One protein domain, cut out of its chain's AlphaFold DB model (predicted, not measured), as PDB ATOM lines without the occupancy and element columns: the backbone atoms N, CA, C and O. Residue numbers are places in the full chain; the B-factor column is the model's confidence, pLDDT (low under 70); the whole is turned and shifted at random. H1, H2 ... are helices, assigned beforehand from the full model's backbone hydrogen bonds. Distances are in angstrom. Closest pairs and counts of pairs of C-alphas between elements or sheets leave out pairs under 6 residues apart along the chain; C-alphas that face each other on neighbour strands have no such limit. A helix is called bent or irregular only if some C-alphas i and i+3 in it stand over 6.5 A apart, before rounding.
ATOM      1  N   ASP A   2     -19.798 -36.459 -41.388       81.69
ATOM      2  CA  ASP A   2     -19.369 -35.378 -40.491       81.69
ATOM      3  C   ASP A   2     -17.866 -35.514 -40.171       81.69
ATOM      4  O   ASP A   2     -17.392 -36.626 -39.926       81.69
ATOM      5  N   ILE A   3     -17.115 -34.408 -40.186       76.75
ATOM      6  CA  ILE A   3     -15.655 -34.402 -39.993       76.75
ATOM      7  C   ILE A   3     -15.314 -34.881 -38.571       76.75
ATOM      8  O   ILE A   3     -14.368 -35.644 -38.388       76.75
ATOM      9  N   ALA A   4     -16.140 -34.535 -37.578       81.25
ATOM     10  CA  ALA A   4     -15.984 -35.017 -36.202       81.25
ATOM     11  C   ALA A   4     -16.195 -36.538 -36.074       81.25
ATOM     12  O   ALA A   4     -15.563 -37.211 -35.261       81.25
ATOM     13  N   SER A   5     -17.071 -37.108 -36.906       87.06
ATOM     14  CA  SER A   5     -17.282 -38.557 -36.966       87.06
ATOM     15  C   SER A   5     -16.083 -39.269 -37.601       87.06
ATOM     16  O   SER A   5     -15.633 -40.304 -37.107       87.06
ATOM     17  N   MET A   6     -15.509 -38.678 -38.654       86.31
ATOM     18  CA  MET A   6     -14.295 -39.182 -39.293       86.31
ATOM     19  C   MET A   6     -13.092 -39.152 -38.340       86.31
ATOM     20  O   MET A   6     -12.421 -40.175 -38.210       86.31
ATOM     21  N   SER A   7     -12.856 -38.046 -37.622       87.00
ATOM     22  CA  SER A   7     -11.733 -37.951 -36.677       87.00
ATOM     23  C   SER A   7     -11.853 -38.965 -35.538       87.00
ATOM     24  O   SER A   7     -10.890 -39.654 -35.194       87.00
ATOM     25  N   LYS A   8     -13.062 -39.157 -35.002       90.50
ATOM     26  CA  LYS A   8     -13.325 -40.193 -33.998       90.50
ATOM     27  C   LYS A   8     -13.080 -41.602 -34.543       90.50
ATOM     28  O   LYS A   8     -12.531 -42.442 -33.828       90.50
ATOM     29  N   SER A   9     -13.468 -41.865 -35.792       92.44
ATOM     30  CA  SER A   9     -13.244 -43.151 -36.460       92.44
ATOM     31  C   SER A   9     -11.751 -43.444 -36.647       92.44
ATOM     32  O   SER A   9     -11.291 -44.507 -36.231       92.44
ATOM     33  N   LEU A  10     -10.987 -42.485 -37.191       91.44
ATOM     34  CA  LEU A  10      -9.535 -42.601 -37.381       91.44
ATOM     35  C   LEU A  10      -8.807 -42.813 -36.050       91.44
ATOM     36  O   LEU A  10      -8.056 -43.773 -35.914       91.44
ATOM     37  N   SER A  11      -9.121 -42.001 -35.036       92.12
ATOM     38  CA  SER A  11      -8.578 -42.138 -33.678       92.12
ATOM     39  C   SER A  11      -8.871 -43.520 -33.075       92.12
ATOM     40  O   SER A  11      -7.973 -44.202 -32.584       92.12
ATOM     41  N   THR A  12     -10.117 -43.994 -33.177       94.12
ATOM     42  CA  THR A  12     -10.506 -45.311 -32.646       94.12
ATOM     43  C   THR A  12      -9.780 -46.445 -33.366       94.12
ATOM     44  O   THR A  12      -9.364 -47.417 -32.732       94.12
ATOM     45  N   ARG A  13      -9.644 -46.348 -34.694       94.88
ATOM     46  CA  ARG A  13      -8.924 -47.336 -35.500       94.88
ATOM     47  C   ARG A  13      -7.443 -47.346 -35.133       94.88
ATOM     48  O   ARG A  13      -6.914 -48.430 -34.912       94.88
ATOM     49  N   TYR A  14      -6.828 -46.175 -34.978       94.69
ATOM     50  CA  TYR A  14      -5.437 -46.037 -34.559       94.69
ATOM     51  C   TYR A  14      -5.184 -46.740 -33.226       94.69
ATOM     52  O   TYR A  14      -4.366 -47.651 -33.163       94.69
ATOM     53  N   VAL A  15      -5.967 -46.424 -32.189       94.44
ATOM     54  CA  VAL A  15      -5.815 -47.046 -30.862       94.44
ATOM     55  C   VAL A  15      -5.955 -48.571 -30.932       94.44
ATOM     56  O   VAL A  15      -5.148 -49.298 -30.356       94.44
ATOM     57  N   LYS A  16      -6.951 -49.073 -31.672       95.94
ATOM     58  CA  LYS A  16      -7.155 -50.522 -31.839       95.94
ATOM     59  C   LYS A  16      -5.992 -51.197 -32.558       95.94
ATOM     60  O   LYS A  16      -5.605 -52.299 -32.178       95.94
ATOM     61  N   THR A  17      -5.458 -50.567 -33.597       95.06
ATOM     62  CA  THR A  17      -4.328 -51.111 -34.351       95.06
ATOM     63  C   THR A  17      -3.046 -51.057 -33.528       95.06
ATOM     64  O   THR A  17      -2.310 -52.032 -33.548       95.06
ATOM     65  N   CYS A  18      -2.815 -50.008 -32.731       93.94
ATOM     66  CA  CYS A  18      -1.711 -49.949 -31.769       93.94
ATOM     67  C   CYS A  18      -1.784 -51.075 -30.738       93.94
ATOM     68  O   CYS A  18      -0.791 -51.772 -30.547       93.94
ATOM     69  N   GLN A  19      -2.954 -51.309 -30.133       95.69
ATOM     70  CA  GLN A  19      -3.131 -52.427 -29.200       95.69
ATOM     71  C   GLN A  19      -2.843 -53.763 -29.887       95.69
ATOM     72  O   GLN A  19      -2.047 -54.563 -29.405       95.69
ATOM     73  N   ARG A  20      -3.430 -53.981 -31.067       97.00
ATOM     74  CA  ARG A  20      -3.200 -55.207 -31.830       97.00
ATOM     75  C   ARG A  20      -1.732 -55.369 -32.229       97.00
ATOM     76  O   ARG A  20      -1.220 -56.478 -32.209       97.00
ATOM     77  N   LEU A  21      -1.051 -54.287 -32.600       96.31
ATOM     78  CA  LEU A  21       0.370 -54.307 -32.929       96.31
ATOM     79  C   LEU A  21       1.203 -54.721 -31.713       96.31
ATOM     80  O   LEU A  21       2.110 -55.533 -31.871       96.31
ATOM     81  N   GLN A  22       0.889 -54.211 -30.521       96.31
ATOM     82  CA  GLN A  22       1.551 -54.620 -29.279       96.31
ATOM     83  C   GLN A  22       1.354 -56.115 -29.015       96.31
ATOM     84  O   GLN A  22       2.340 -56.829 -28.831       96.31
ATOM     85  N   ASP A  23       0.112 -56.595 -29.088       96.94
ATOM     86  CA  ASP A  23      -0.225 -58.003 -28.860       96.94
ATOM     87  C   ASP A  23       0.502 -58.923 -29.859       96.94
ATOM     88  O   ASP A  23       1.139 -59.904 -29.476       96.94
ATOM     89  N   GLU A  24       0.471 -58.589 -31.154       97.06
ATOM     90  CA  GLU A  24       1.098 -59.403 -32.204       97.06
ATOM     91  C   GLU A  24       2.634 -59.303 -32.194       97.06
ATOM     92  O   GLU A  24       3.310 -60.243 -32.616       97.06
ATOM     93  N   THR A  25       3.206 -58.202 -31.692       95.88
ATOM     94  CA  THR A  25       4.658 -58.061 -31.478       95.88
ATOM     95  C   THR A  25       5.120 -58.908 -30.296       95.88
ATOM     96  O   THR A  25       6.128 -59.605 -30.407       95.88
ATOM     97  N   ALA A  26       4.365 -58.911 -29.193       96.06
ATOM     98  CA  ALA A  26       4.632 -59.779 -28.049       96.06
ATOM     99  C   ALA A  26       4.539 -61.258 -28.449       96.06
ATOM    100  O   ALA A  26       5.455 -62.032 -28.181       96.06
ATOM    101  N   SER A 181       1.312 -46.046 -39.470       90.12
ATOM    102  CA  SER A 181       1.953 -44.905 -40.134       90.12
ATOM    103  C   SER A 181       0.986 -44.201 -41.093       90.12
ATOM    104  O   SER A 181       0.896 -42.976 -41.092       90.12
ATOM    105  N   ILE A 182       0.206 -44.968 -41.861       92.12
ATOM    106  CA  ILE A 182      -0.823 -44.438 -42.765       92.12
ATOM    107  C   ILE A 182      -1.894 -43.679 -41.979       92.12
ATOM    108  O   ILE A 182      -2.233 -42.560 -42.349       92.12
ATOM    109  N   MET A 183      -2.399 -44.235 -40.876       91.19
ATOM    110  CA  MET A 183      -3.412 -43.553 -40.064       91.19
ATOM    111  C   MET A 183      -2.905 -42.229 -39.496       91.19
ATOM    112  O   MET A 183      -3.654 -41.256 -39.481       91.19
ATOM    113  N   VAL A 184      -1.641 -42.163 -39.068       89.06
ATOM    114  CA  VAL A 184      -1.028 -40.906 -38.613       89.06
ATOM    115  C   VAL A 184      -0.992 -39.878 -39.743       89.06
ATOM    116  O   VAL A 184      -1.396 -38.736 -39.535       89.06
ATOM    117  N   LEU A 185      -0.591 -40.285 -40.952       88.56
ATOM    118  CA  LEU A 185      -0.599 -39.412 -42.131       88.56
ATOM    119  C   LEU A 185      -2.016 -38.950 -42.505       88.56
ATOM    120  O   LEU A 185      -2.210 -37.801 -42.891       88.56
ATOM    121  N   GLU A 186      -3.027 -39.809 -42.363       89.12
ATOM    122  CA  GLU A 186      -4.429 -39.435 -42.579       89.12
ATOM    123  C   GLU A 186      -4.925 -38.444 -41.509       89.12
ATOM    124  O   GLU A 186      -5.624 -37.477 -41.821       89.12
ATOM    125  N   MET A 187      -4.556 -38.637 -40.241       87.69
ATOM    126  CA  MET A 187      -4.891 -37.718 -39.145       87.69
ATOM    127  C   MET A 187      -4.231 -36.344 -39.336       87.69
ATOM    128  O   MET A 187      -4.880 -35.316 -39.122       87.69
ATOM    129  N   ASP A 188      -2.983 -36.319 -39.800       83.56
ATOM    130  CA  ASP A 188      -2.271 -35.088 -40.145       83.56
ATOM    131  C   ASP A 188      -2.900 -34.399 -41.365       83.56
ATOM    132  O   ASP A 188      -3.339 -33.254 -41.283       83.56
ATOM    133  N   GLY A 189      -3.098 -35.127 -42.468       81.50
ATOM    134  CA  GLY A 189      -3.710 -34.591 -43.684       81.50
ATOM    135  C   GLY A 189      -5.131 -34.056 -43.466       81.50
ATOM    136  O   GLY A 189      -5.490 -33.009 -44.007       81.50
ATOM    137  N   THR A 190      -5.942 -34.722 -42.635       76.06
ATOM    138  CA  THR A 190      -7.272 -34.209 -42.258       76.06
ATOM    139  C   THR A 190      -7.182 -32.925 -41.438       76.06
ATOM    140  O   THR A 190      -7.992 -32.021 -41.646       76.06
ATOM    141  N   THR A 191      -6.187 -32.806 -40.558       75.81
ATOM    142  CA  THR A 191      -5.935 -31.590 -39.775       75.81
ATOM    143  C   THR A 191      -5.469 -30.437 -40.668       75.81
ATOM    144  O   THR A 191      -6.021 -29.333 -40.600       75.81
ATOM    145  N   LEU A 192      -4.496 -30.699 -41.541       74.44
ATOM    146  CA  LEU A 192      -3.879 -29.710 -42.418       74.44
ATOM    147  C   LEU A 192      -4.880 -29.159 -43.444       74.44
ATOM    148  O   LEU A 192      -5.172 -27.960 -43.452       74.44
ATOM    149  N   HIS A 193      -5.466 -30.036 -44.264       71.88
ATOM    150  CA  HIS A 193      -6.281 -29.623 -45.409       71.88
ATOM    151  C   HIS A 193      -7.682 -29.150 -45.035       71.88
ATOM    152  O   HIS A 193      -8.219 -28.231 -45.652       71.88
ATOM    153  N   MET A 194      -8.323 -29.775 -44.044       70.00
ATOM    154  CA  MET A 194      -9.720 -29.433 -43.748       70.00
ATOM    155  C   MET A 194      -9.846 -28.221 -42.830       70.00
ATOM    156  O   MET A 194     -10.953 -27.693 -42.686       70.00
ATOM    157  N   VAL A 195      -8.752 -27.789 -42.189       69.25
ATOM    158  CA  VAL A 195      -8.858 -26.852 -41.069       69.25
ATOM    159  C   VAL A 195      -7.725 -25.829 -40.985       69.25
ATOM    160  O   VAL A 195      -8.023 -24.634 -40.939       69.25
ATOM    161  N   ALA A 196      -6.455 -26.245 -41.008       74.31
ATOM    162  CA  ALA A 196      -5.334 -25.308 -40.891       74.31
ATOM    163  C   ALA A 196      -5.225 -24.380 -42.117       74.31
ATOM    164  O   ALA A 196      -5.160 -23.159 -41.962       74.31
ATOM    165  N   GLU A 197      -5.305 -24.926 -43.334       81.56
ATOM    166  CA  GLU A 197      -5.256 -24.143 -44.579       81.56
ATOM    167  C   GLU A 197      -6.389 -23.096 -44.676       81.56
ATOM    168  O   GLU A 197      -6.095 -21.913 -44.892       81.56
ATOM    169  N   PRO A 198      -7.678 -23.441 -44.448       81.50
ATOM    170  CA  PRO A 198      -8.750 -22.449 -44.383       81.50
ATOM    171  C   PRO A 198      -8.522 -21.358 -43.331       81.50
ATOM    172  O   PRO A 198      -8.808 -20.190 -43.601       81.50
ATOM    173  N   ALA A 199      -8.006 -21.709 -42.147       81.88
ATOM    174  CA  ALA A 199      -7.735 -20.741 -41.085       81.88
ATOM    175  C   ALA A 199      -6.633 -19.746 -41.487       81.88
ATOM    176  O   ALA A 199      -6.797 -18.542 -41.283       81.88
ATOM    177  N   VAL A 200      -5.553 -20.217 -42.118       84.31
ATOM    178  CA  VAL A 200      -4.468 -19.362 -42.632       84.31
ATOM    179  C   VAL A 200      -4.978 -18.416 -43.719       84.31
ATOM    180  O   VAL A 200      -4.706 -17.214 -43.673       84.31
ATOM    181  N   VAL A 201      -5.778 -18.916 -44.666       86.44
ATOM    182  CA  VAL A 201      -6.376 -18.084 -45.723       86.44
ATOM    183  C   VAL A 201      -7.290 -17.008 -45.132       86.44
ATOM    184  O   VAL A 201      -7.264 -15.864 -45.585       86.44
ATOM    185  N   LEU A 202      -8.086 -17.347 -44.113       85.69
ATOM    186  CA  LEU A 202      -8.954 -16.386 -43.430       85.69
ATOM    187  C   LEU A 202      -8.144 -15.324 -42.676       85.69
ATOM    188  O   LEU A 202      -8.445 -14.142 -42.821       85.69
ATOM    189  N   LYS A 203      -7.092 -15.717 -41.943       86.44
ATOM    190  CA  LYS A 203      -6.176 -14.782 -41.263       86.44
ATOM    191  C   LYS A 203      -5.535 -13.802 -42.248       86.44
ATOM    192  O   LYS A 203      -5.549 -12.598 -42.007       86.44
ATOM    193  N   LYS A 204      -5.045 -14.300 -43.387       88.31
ATOM    194  CA  LYS A 204      -4.455 -13.467 -44.444       88.31
ATOM    195  C   LYS A 204      -5.460 -12.459 -45.009       88.31
ATOM    196  O   LYS A 204      -5.146 -11.280 -45.093       88.31
ATOM    197  N   LYS A 205      -6.684 -12.897 -45.320       85.88
ATOM    198  CA  LYS A 205      -7.746 -12.005 -45.817       85.88
ATOM    199  C   LYS A 205      -8.125 -10.919 -44.813       85.88
ATOM    200  O   LYS A 205      -8.379  -9.798 -45.218       85.88
ATOM    201  N   ILE A 206      -8.141 -11.235 -43.516       85.69
ATOM    202  CA  ILE A 206      -8.384 -10.238 -42.461       85.69
ATOM    203  C   ILE A 206      -7.266  -9.187 -42.434       85.69
ATOM    204  O   ILE A 206      -7.557  -8.011 -42.248       85.69
ATOM    205  N   ALA A 207      -6.009  -9.595 -42.627       85.00
ATOM    206  CA  ALA A 207      -4.860  -8.687 -42.632       85.00
ATOM    207  C   ALA A 207      -4.793  -7.781 -43.878       85.00
ATOM    208  O   ALA A 207      -4.222  -6.696 -43.813       85.00
ATOM    209  N   GLU A 208      -5.360  -8.223 -45.003       84.12
ATOM    210  CA  GLU A 208      -5.391  -7.481 -46.273       84.12
ATOM    211  C   GLU A 208      -6.583  -6.512 -46.389       84.12
ATOM    212  O   GLU A 208      -6.596  -5.665 -47.284       84.12
ATOM    213  N   GLU A 209      -7.599  -6.629 -45.526       81.19
ATOM    214  CA  GLU A 209      -8.833  -5.852 -45.649       81.19
ATOM    215  C   GLU A 209      -8.713  -4.461 -44.999       81.19
ATOM    216  O   GLU A 209      -8.326  -4.306 -43.841       81.19
ATOM    217  N   ASP A 210      -9.074  -3.433 -45.765       65.12
ATOM    218  CA  ASP A 210      -8.912  -2.029 -45.386       65.12
ATOM    219  C   ASP A 210     -10.007  -1.547 -44.409       65.12
ATOM    220  O   ASP A 210     -11.147  -2.031 -44.435       65.12
ATOM    221  N   LYS A 211      -9.702  -0.535 -43.580       62.28
ATOM    222  CA  LYS A 211     -10.569  -0.042 -42.475       62.28
ATOM    223  C   LYS A 211     -11.988   0.384 -42.903       62.28
ATOM    224  O   LYS A 211     -12.878   0.491 -42.066       62.28
ATOM    225  N   GLY A 212     -12.229   0.605 -44.198       61.28
ATOM    226  CA  GLY A 212     -13.540   0.964 -44.754       61.28
ATOM    227  C   GLY A 212     -14.551  -0.186 -44.886       61.28
ATOM    228  O   GLY A 212     -15.678   0.056 -45.314       61.28
ATOM    229  N   LYS A 213     -14.182  -1.433 -44.553       72.06
ATOM    230  CA  LYS A 213     -15.029  -2.633 -44.721       72.06
ATOM    231  C   LYS A 213     -15.214  -3.438 -43.429       72.06
ATOM    232  O   LYS A 213     -15.185  -4.668 -43.437       72.06
ATOM    233  N   GLU A 214     -15.478  -2.745 -42.322       79.25
ATOM    234  CA  GLU A 214     -15.677  -3.338 -40.986       79.25
ATOM    235  C   GLU A 214     -16.644  -4.543 -40.994       79.25
ATOM    236  O   GLU A 214     -16.371  -5.577 -40.386       79.25
ATOM    237  N   GLY A 215     -17.742  -4.468 -41.758       84.31
ATOM    238  CA  GLY A 215     -18.719  -5.557 -41.868       84.31
ATOM    239  C   GLY A 215     -18.152  -6.859 -42.457       84.31
ATOM    240  O   GLY A 215     -18.473  -7.943 -41.969       84.31
ATOM    241  N   LEU A 216     -17.272  -6.774 -43.461       85.19
ATOM    242  CA  LEU A 216     -16.609  -7.945 -44.045       85.19
ATOM    243  C   LEU A 216     -15.570  -8.519 -43.074       85.19
ATOM    244  O   LEU A 216     -15.526  -9.735 -42.883       85.19
ATOM    245  N   CYS A 217     -14.811  -7.658 -42.391       83.44
ATOM    246  CA  CYS A 217     -13.887  -8.073 -41.337       83.44
ATOM    247  C   CYS A 217     -14.608  -8.843 -40.221       83.44
ATOM    248  O   CYS A 217     -14.141  -9.903 -39.808       83.44
ATOM    249  N   CYS A 218     -15.776  -8.373 -39.777       86.19
ATOM    250  CA  CYS A 218     -16.599  -9.072 -38.787       86.19
ATOM    251  C   CYS A 218     -17.019 -10.477 -39.254       86.19
ATOM    252  O   CYS A 218     -16.937 -11.435 -38.482       86.19
ATOM    253  N   LEU A 219     -17.421 -10.631 -40.522       89.31
ATOM    254  CA  LEU A 219     -17.779 -11.936 -41.089       89.31
ATOM    255  C   LEU A 219     -16.572 -12.875 -41.204       89.31
ATOM    256  O   LEU A 219     -16.686 -14.058 -40.878       89.31
ATOM    257  N   LEU A 220     -15.413 -12.365 -41.626       88.88
ATOM    258  CA  LEU A 220     -14.179 -13.146 -41.721       88.88
ATOM    259  C   LEU A 220     -13.688 -13.603 -40.343       88.88
ATOM    260  O   LEU A 220     -13.348 -14.776 -40.188       88.88
ATOM    261  N   ARG A 221     -13.718 -12.723 -39.330       88.31
ATOM    262  CA  ARG A 221     -13.391 -13.072 -37.936       88.31
ATOM    263  C   ARG A 221     -14.338 -14.144 -37.401       88.31
ATOM    264  O   ARG A 221     -13.872 -15.150 -36.880       88.31
ATOM    265  N   ARG A 222     -15.654 -13.992 -37.604       91.12
ATOM    266  CA  ARG A 222     -16.640 -15.018 -37.225       91.12
ATOM    267  C   ARG A 222     -16.331 -16.359 -37.886       91.12
ATOM    268  O   ARG A 222     -16.342 -17.391 -37.219       91.12
ATOM    269  N   ARG A 223     -16.027 -16.352 -39.187       89.50
ATOM    270  CA  ARG A 223     -15.708 -17.578 -39.922       89.50
ATOM    271  C   ARG A 223     -14.411 -18.223 -39.437       89.50
ATOM    272  O   ARG A 223     -14.344 -19.446 -39.361       89.50
ATOM    273  N   LEU A 224     -13.406 -17.422 -39.091       88.00
ATOM    274  CA  LEU A 224     -12.161 -17.897 -38.492       88.00
ATOM    275  C   LEU A 224     -12.413 -18.551 -37.128       88.00
ATOM    276  O   LEU A 224     -11.872 -19.627 -36.871       88.00
ATOM    277  N   SER A 225     -13.271 -17.962 -36.289       87.31
ATOM    278  CA  SER A 225     -13.676 -18.558 -35.010       87.31
ATOM    279  C   SER A 225     -14.391 -19.896 -35.208       87.31
ATOM    280  O   SER A 225     -14.019 -20.876 -34.571       87.31
ATOM    281  N   GLU A 226     -15.339 -19.983 -36.149       88.75
ATOM    282  CA  GLU A 226     -16.042 -21.238 -36.478       88.75
ATOM    283  C   GLU A 226     -15.078 -22.343 -36.950       88.75
ATOM    284  O   GLU A 226     -15.229 -23.509 -36.587       88.75
ATOM    285  N   VAL A 227     -14.081 -21.999 -37.774       84.69
ATOM    286  CA  VAL A 227     -13.052 -22.951 -38.235       84.69
ATOM    287  C   VAL A 227     -12.141 -23.376 -37.080       84.69
ATOM    288  O   VAL A 227     -11.820 -24.556 -36.962       84.69
ATOM    289  N   SER A 228     -11.775 -22.448 -36.196       81.75
ATOM    290  CA  SER A 228     -10.923 -22.722 -35.031       81.75
ATOM    291  C   SER A 228     -11.626 -23.600 -33.991       81.75
ATOM    292  O   SER A 228     -11.013 -24.492 -33.411       81.75
ATOM    293  N   GLU A 229     -12.928 -23.413 -33.782       84.75
ATOM    294  CA  GLU A 229     -13.729 -24.273 -32.905       84.75
ATOM    295  C   GLU A 229     -13.829 -25.698 -33.470       84.75
ATOM    296  O   GLU A 229     -13.588 -26.680 -32.764       84.75
ATOM    297  N   ARG A 230     -14.083 -25.823 -34.780       80.69
ATOM    298  CA  ARG A 230     -14.065 -27.123 -35.471       80.69
ATOM    299  C   ARG A 230     -12.705 -27.801 -35.357       80.69
ATOM    300  O   ARG A 230     -12.661 -29.009 -35.149       80.69
ATOM    301  N   LEU A 231     -11.613 -27.039 -35.443       78.31
ATOM    302  CA  LEU A 231     -10.261 -27.551 -35.230       78.31
ATOM    303  C   LEU A 231     -10.119 -28.174 -33.851       78.31
ATOM    304  O   LEU A 231      -9.698 -29.319 -33.737       78.31
ATOM    305  N   GLN A 232     -10.513 -27.450 -32.805       80.19
ATOM    306  CA  GLN A 232     -10.424 -27.971 -31.447       80.19
ATOM    307  C   GLN A 232     -11.201 -29.281 -31.306       80.19
ATOM    308  O   GLN A 232     -10.637 -30.255 -30.813       80.19
ATOM    309  N   VAL A 233     -12.436 -29.349 -31.813       82.88
ATOM    310  CA  VAL A 233     -13.256 -30.574 -31.781       82.88
ATOM    311  C   VAL A 233     -12.585 -31.739 -32.521       82.88
ATOM    312  O   VAL A 233     -12.630 -32.874 -32.047       82.88
ATOM    313  N   LEU A 234     -11.931 -31.475 -33.654       80.31
ATOM    314  CA  LEU A 234     -11.235 -32.494 -34.446       80.31
ATOM    315  C   LEU A 234      -9.954 -33.000 -33.791       80.31
ATOM    316  O   LEU A 234      -9.666 -34.194 -33.868       80.31
ATOM    317  N   LEU A 235      -9.215 -32.118 -33.120       81.69
ATOM    318  CA  LEU A 235      -7.950 -32.466 -32.481       81.69
ATOM    319  C   LEU A 235      -8.136 -33.257 -31.187       81.69
ATOM    320  O   LEU A 235      -7.236 -34.005 -30.818       81.69
ATOM    321  N   GLN A 236      -9.269 -33.123 -30.488       86.19
ATOM    322  CA  GLN A 236      -9.471 -33.811 -29.203       86.19
ATOM    323  C   GLN A 236      -9.319 -35.347 -29.303       86.19
ATOM    324  O   GLN A 236      -8.517 -35.914 -28.549       86.19
ATOM    325  N   PRO A 237      -9.986 -36.049 -30.246       87.25
ATOM    326  CA  PRO A 237      -9.772 -37.484 -30.447       87.25
ATOM    327  C   PRO A 237      -8.330 -37.848 -30.815       87.25
ATOM    328  O   PRO A 237      -7.847 -38.912 -30.427       87.25
ATOM    329  N   TYR A 238      -7.638 -36.988 -31.564       88.25
ATOM    330  CA  TYR A 238      -6.270 -37.241 -32.017       88.25
ATOM    331  C   TYR A 238      -5.269 -37.091 -30.874       88.25
ATOM    332  O   TYR A 238      -4.455 -37.984 -30.665       88.25
ATOM    333  N   LYS A 239      -5.394 -36.030 -30.067       85.50
ATOM    334  CA  LYS A 239      -4.594 -35.820 -28.850       85.50
ATOM    335  C   LYS A 239      -4.749 -36.968 -27.861       85.50
ATOM    336  O   LYS A 239      -3.765 -37.435 -27.302       85.50
ATOM    337  N   THR A 240      -5.975 -37.456 -27.691       87.56
ATOM    338  CA  THR A 240      -6.248 -38.592 -26.799       87.56
ATOM    339  C   THR A 240      -5.589 -39.882 -27.298       87.56
ATOM    340  O   THR A 240      -5.108 -40.670 -26.494       87.56
ATOM    341  N   ALA A 241      -5.557 -40.098 -28.616       86.50
ATOM    342  CA  ALA A 241      -5.021 -41.318 -29.218       86.50
ATOM    343  C   ALA A 241      -3.492 -41.324 -29.374       86.50
ATOM    344  O   ALA A 241      -2.866 -42.353 -29.140       86.50
ATOM    345  N   LEU A 242      -2.899 -40.196 -29.773       84.56
ATOM    346  CA  LEU A 242      -1.458 -40.044 -30.011       84.56
ATOM    347  C   LEU A 242      -0.685 -39.645 -28.741       84.56
ATOM    348  O   LEU A 242       0.535 -39.768 -28.693       84.56
ATOM    349  N   GLY A 243      -1.367 -39.148 -27.704       79.50
ATOM    350  CA  GLY A 243      -0.722 -38.740 -26.458       79.50
ATOM    351  C   GLY A 243       0.286 -37.591 -26.666       79.50
ATOM    352  O   GLY A 243      -0.031 -36.626 -27.364       79.50
ATOM    353  N   PRO A 244       1.497 -37.650 -26.075       67.06
ATOM    354  CA  PRO A 244       2.517 -36.601 -26.209       67.06
ATOM    355  C   PRO A 244       2.948 -36.333 -27.659       67.06
ATOM    356  O   PRO A 244       3.230 -35.189 -28.018       67.06
ATOM    357  N   GLU A 245       2.940 -37.366 -28.505       61.38
ATOM    358  CA  GLU A 245       3.354 -37.311 -29.915       61.38
ATOM    359  C   GLU A 245       2.370 -36.511 -30.782       61.38
ATOM    360  O   GLU A 245       2.741 -35.981 -31.829       61.38
ATOM    361  N   ALA A 246       1.134 -36.321 -30.302       60.44
ATOM    362  CA  ALA A 246       0.136 -35.481 -30.956       60.44
ATOM    363  C   ALA A 246       0.627 -34.039 -31.140       60.44
ATOM    364  O   ALA A 246       0.304 -33.393 -32.129       60.44
ATOM    365  N   SER A 247       1.405 -33.522 -30.187       60.50
ATOM    366  CA  SER A 247       1.845 -32.121 -30.200       60.50
ATOM    367  C   SER A 247       2.906 -31.846 -31.267       60.50
ATOM    368  O   SER A 247       3.025 -30.714 -31.724       60.50
ATOM    369  N   ALA A 248       3.661 -32.872 -31.674       58.50
ATOM    370  CA  ALA A 248       4.669 -32.765 -32.725       58.50
ATOM    371  C   ALA A 248       4.059 -32.839 -34.137       58.50
ATOM    372  O   ALA A 248       4.599 -32.247 -35.064       58.50
ATOM    373  N   LEU A 249       2.935 -33.548 -34.289       55.34
ATOM    374  CA  LEU A 249       2.234 -33.723 -35.568       55.34
ATOM    375  C   LEU A 249       1.213 -32.610 -35.829       55.34
ATOM    376  O   LEU A 249       1.068 -32.129 -36.943       55.34
ATOM    377  N   LEU A 250       0.514 -32.162 -34.787       56.81
ATOM    378  CA  LEU A 250      -0.566 -31.188 -34.899       56.81
ATOM    379  C   LEU A 250      -0.016 -29.765 -34.796       56.81
ATOM    380  O   LEU A 250      -0.344 -29.079 -33.831       56.81
ATOM    381  N   HIS A 251       0.815 -29.340 -35.759       54.81
ATOM    382  CA  HIS A 251       1.423 -28.001 -35.853       54.81
ATOM    383  C   HIS A 251       0.351 -26.903 -36.017       54.81
ATOM    384  O   HIS A 251       0.175 -26.268 -37.050       54.81
ATOM    385  N   VAL A 252      -0.437 -26.728 -34.968       49.78
ATOM    386  CA  VAL A 252      -1.405 -25.675 -34.749       49.78
ATOM    387  C   VAL A 252      -0.800 -24.918 -33.593       49.78
ATOM    388  O   VAL A 252      -0.983 -25.285 -32.431       49.78
ATOM    389  N   GLU A 253       0.009 -23.924 -33.942       38.62
ATOM    390  CA  GLU A 253       0.521 -22.931 -33.013       38.62
ATOM    391  C   GLU A 253      -0.619 -22.501 -32.087       38.62
ATOM    392  O   GLU A 253      -1.609 -21.890 -32.501       38.62
TER     393      GLU A 253
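This is residues 2 to 26 and 181 to 253 of the 274 residues of an uncharacterized protein of Onychostoma macrolepis (UniProt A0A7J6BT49). The model is a long, loose rod: a helical hairpin of H2 and H3, with H1 packed at the end away from the hairpin's turn and running on past it, where residues 19 to 26 stick out. H3 kinks sharply near residue 242, and its last residues fold back toward H2a. The printed part has 98 residues with three named helices, H1, H2 and H3 in chain order, and no named strand; the class is all helix. It is loose, with a radius of gyration of the C-alphas of 17.1 A and spans of 65 by 23 by 18 A.

H1, residues 3 to 26, begins at C-alpha 3 (-15.655, -34.402, -39.993) and is 34.6 A long. H2, residues 181 to 208, was assigned as one helix by its hydrogen bonds but is bent, with C-alphas 194 and 197 7.0 A apart; its arms are H2a, residues 181 to 194, 19.7 A, and H2b, residues 197 to 208, 16.7 A. H3, residues 211 to 249, measures 36.7 A and ends at C-alpha 249 (2.234, -33.723, -35.568); it is irregular, with C-alphas 241 and 244 9.4 A apart.

H1, H2a and H3 form an up-and-down bundle, each running against the one before. H1 touches H2a with residues 7 to 14 alone, closest at the C-alphas of Tyr 14 and Met 183, 6.4 A, at a shallow tilt of 15 degrees. Residues 233 to 241 of H3 alone touch H1, closest at the C-alphas of Ala 4 and Leu 234, 5.7 A. H2a touches H3, closest at the C-alphas of Asp 188 and Leu 249, 6.6 A. H2b and H3 are a hairpin at 31 degrees, a shallow tilt, closest at the C-alphas of Ala 199 and Leu 224, 5.9 A. H1 and H2b are apart. In H1, H2a and H2b every O i to N i+4 pair is within hydrogen-bond range; in H3, 26 of 35 are.

The C-alphas farthest apart, of Ala 26 and Gly 212, are 65.6 A apart. Residues 27 to 180 are not printed, and C-alphas 26 and 181 are 19.4 A apart across the cut. The link from H2 to H3 is tight. Residues 195, 210 to 212 and 244 to 253 are under pLDDT 70.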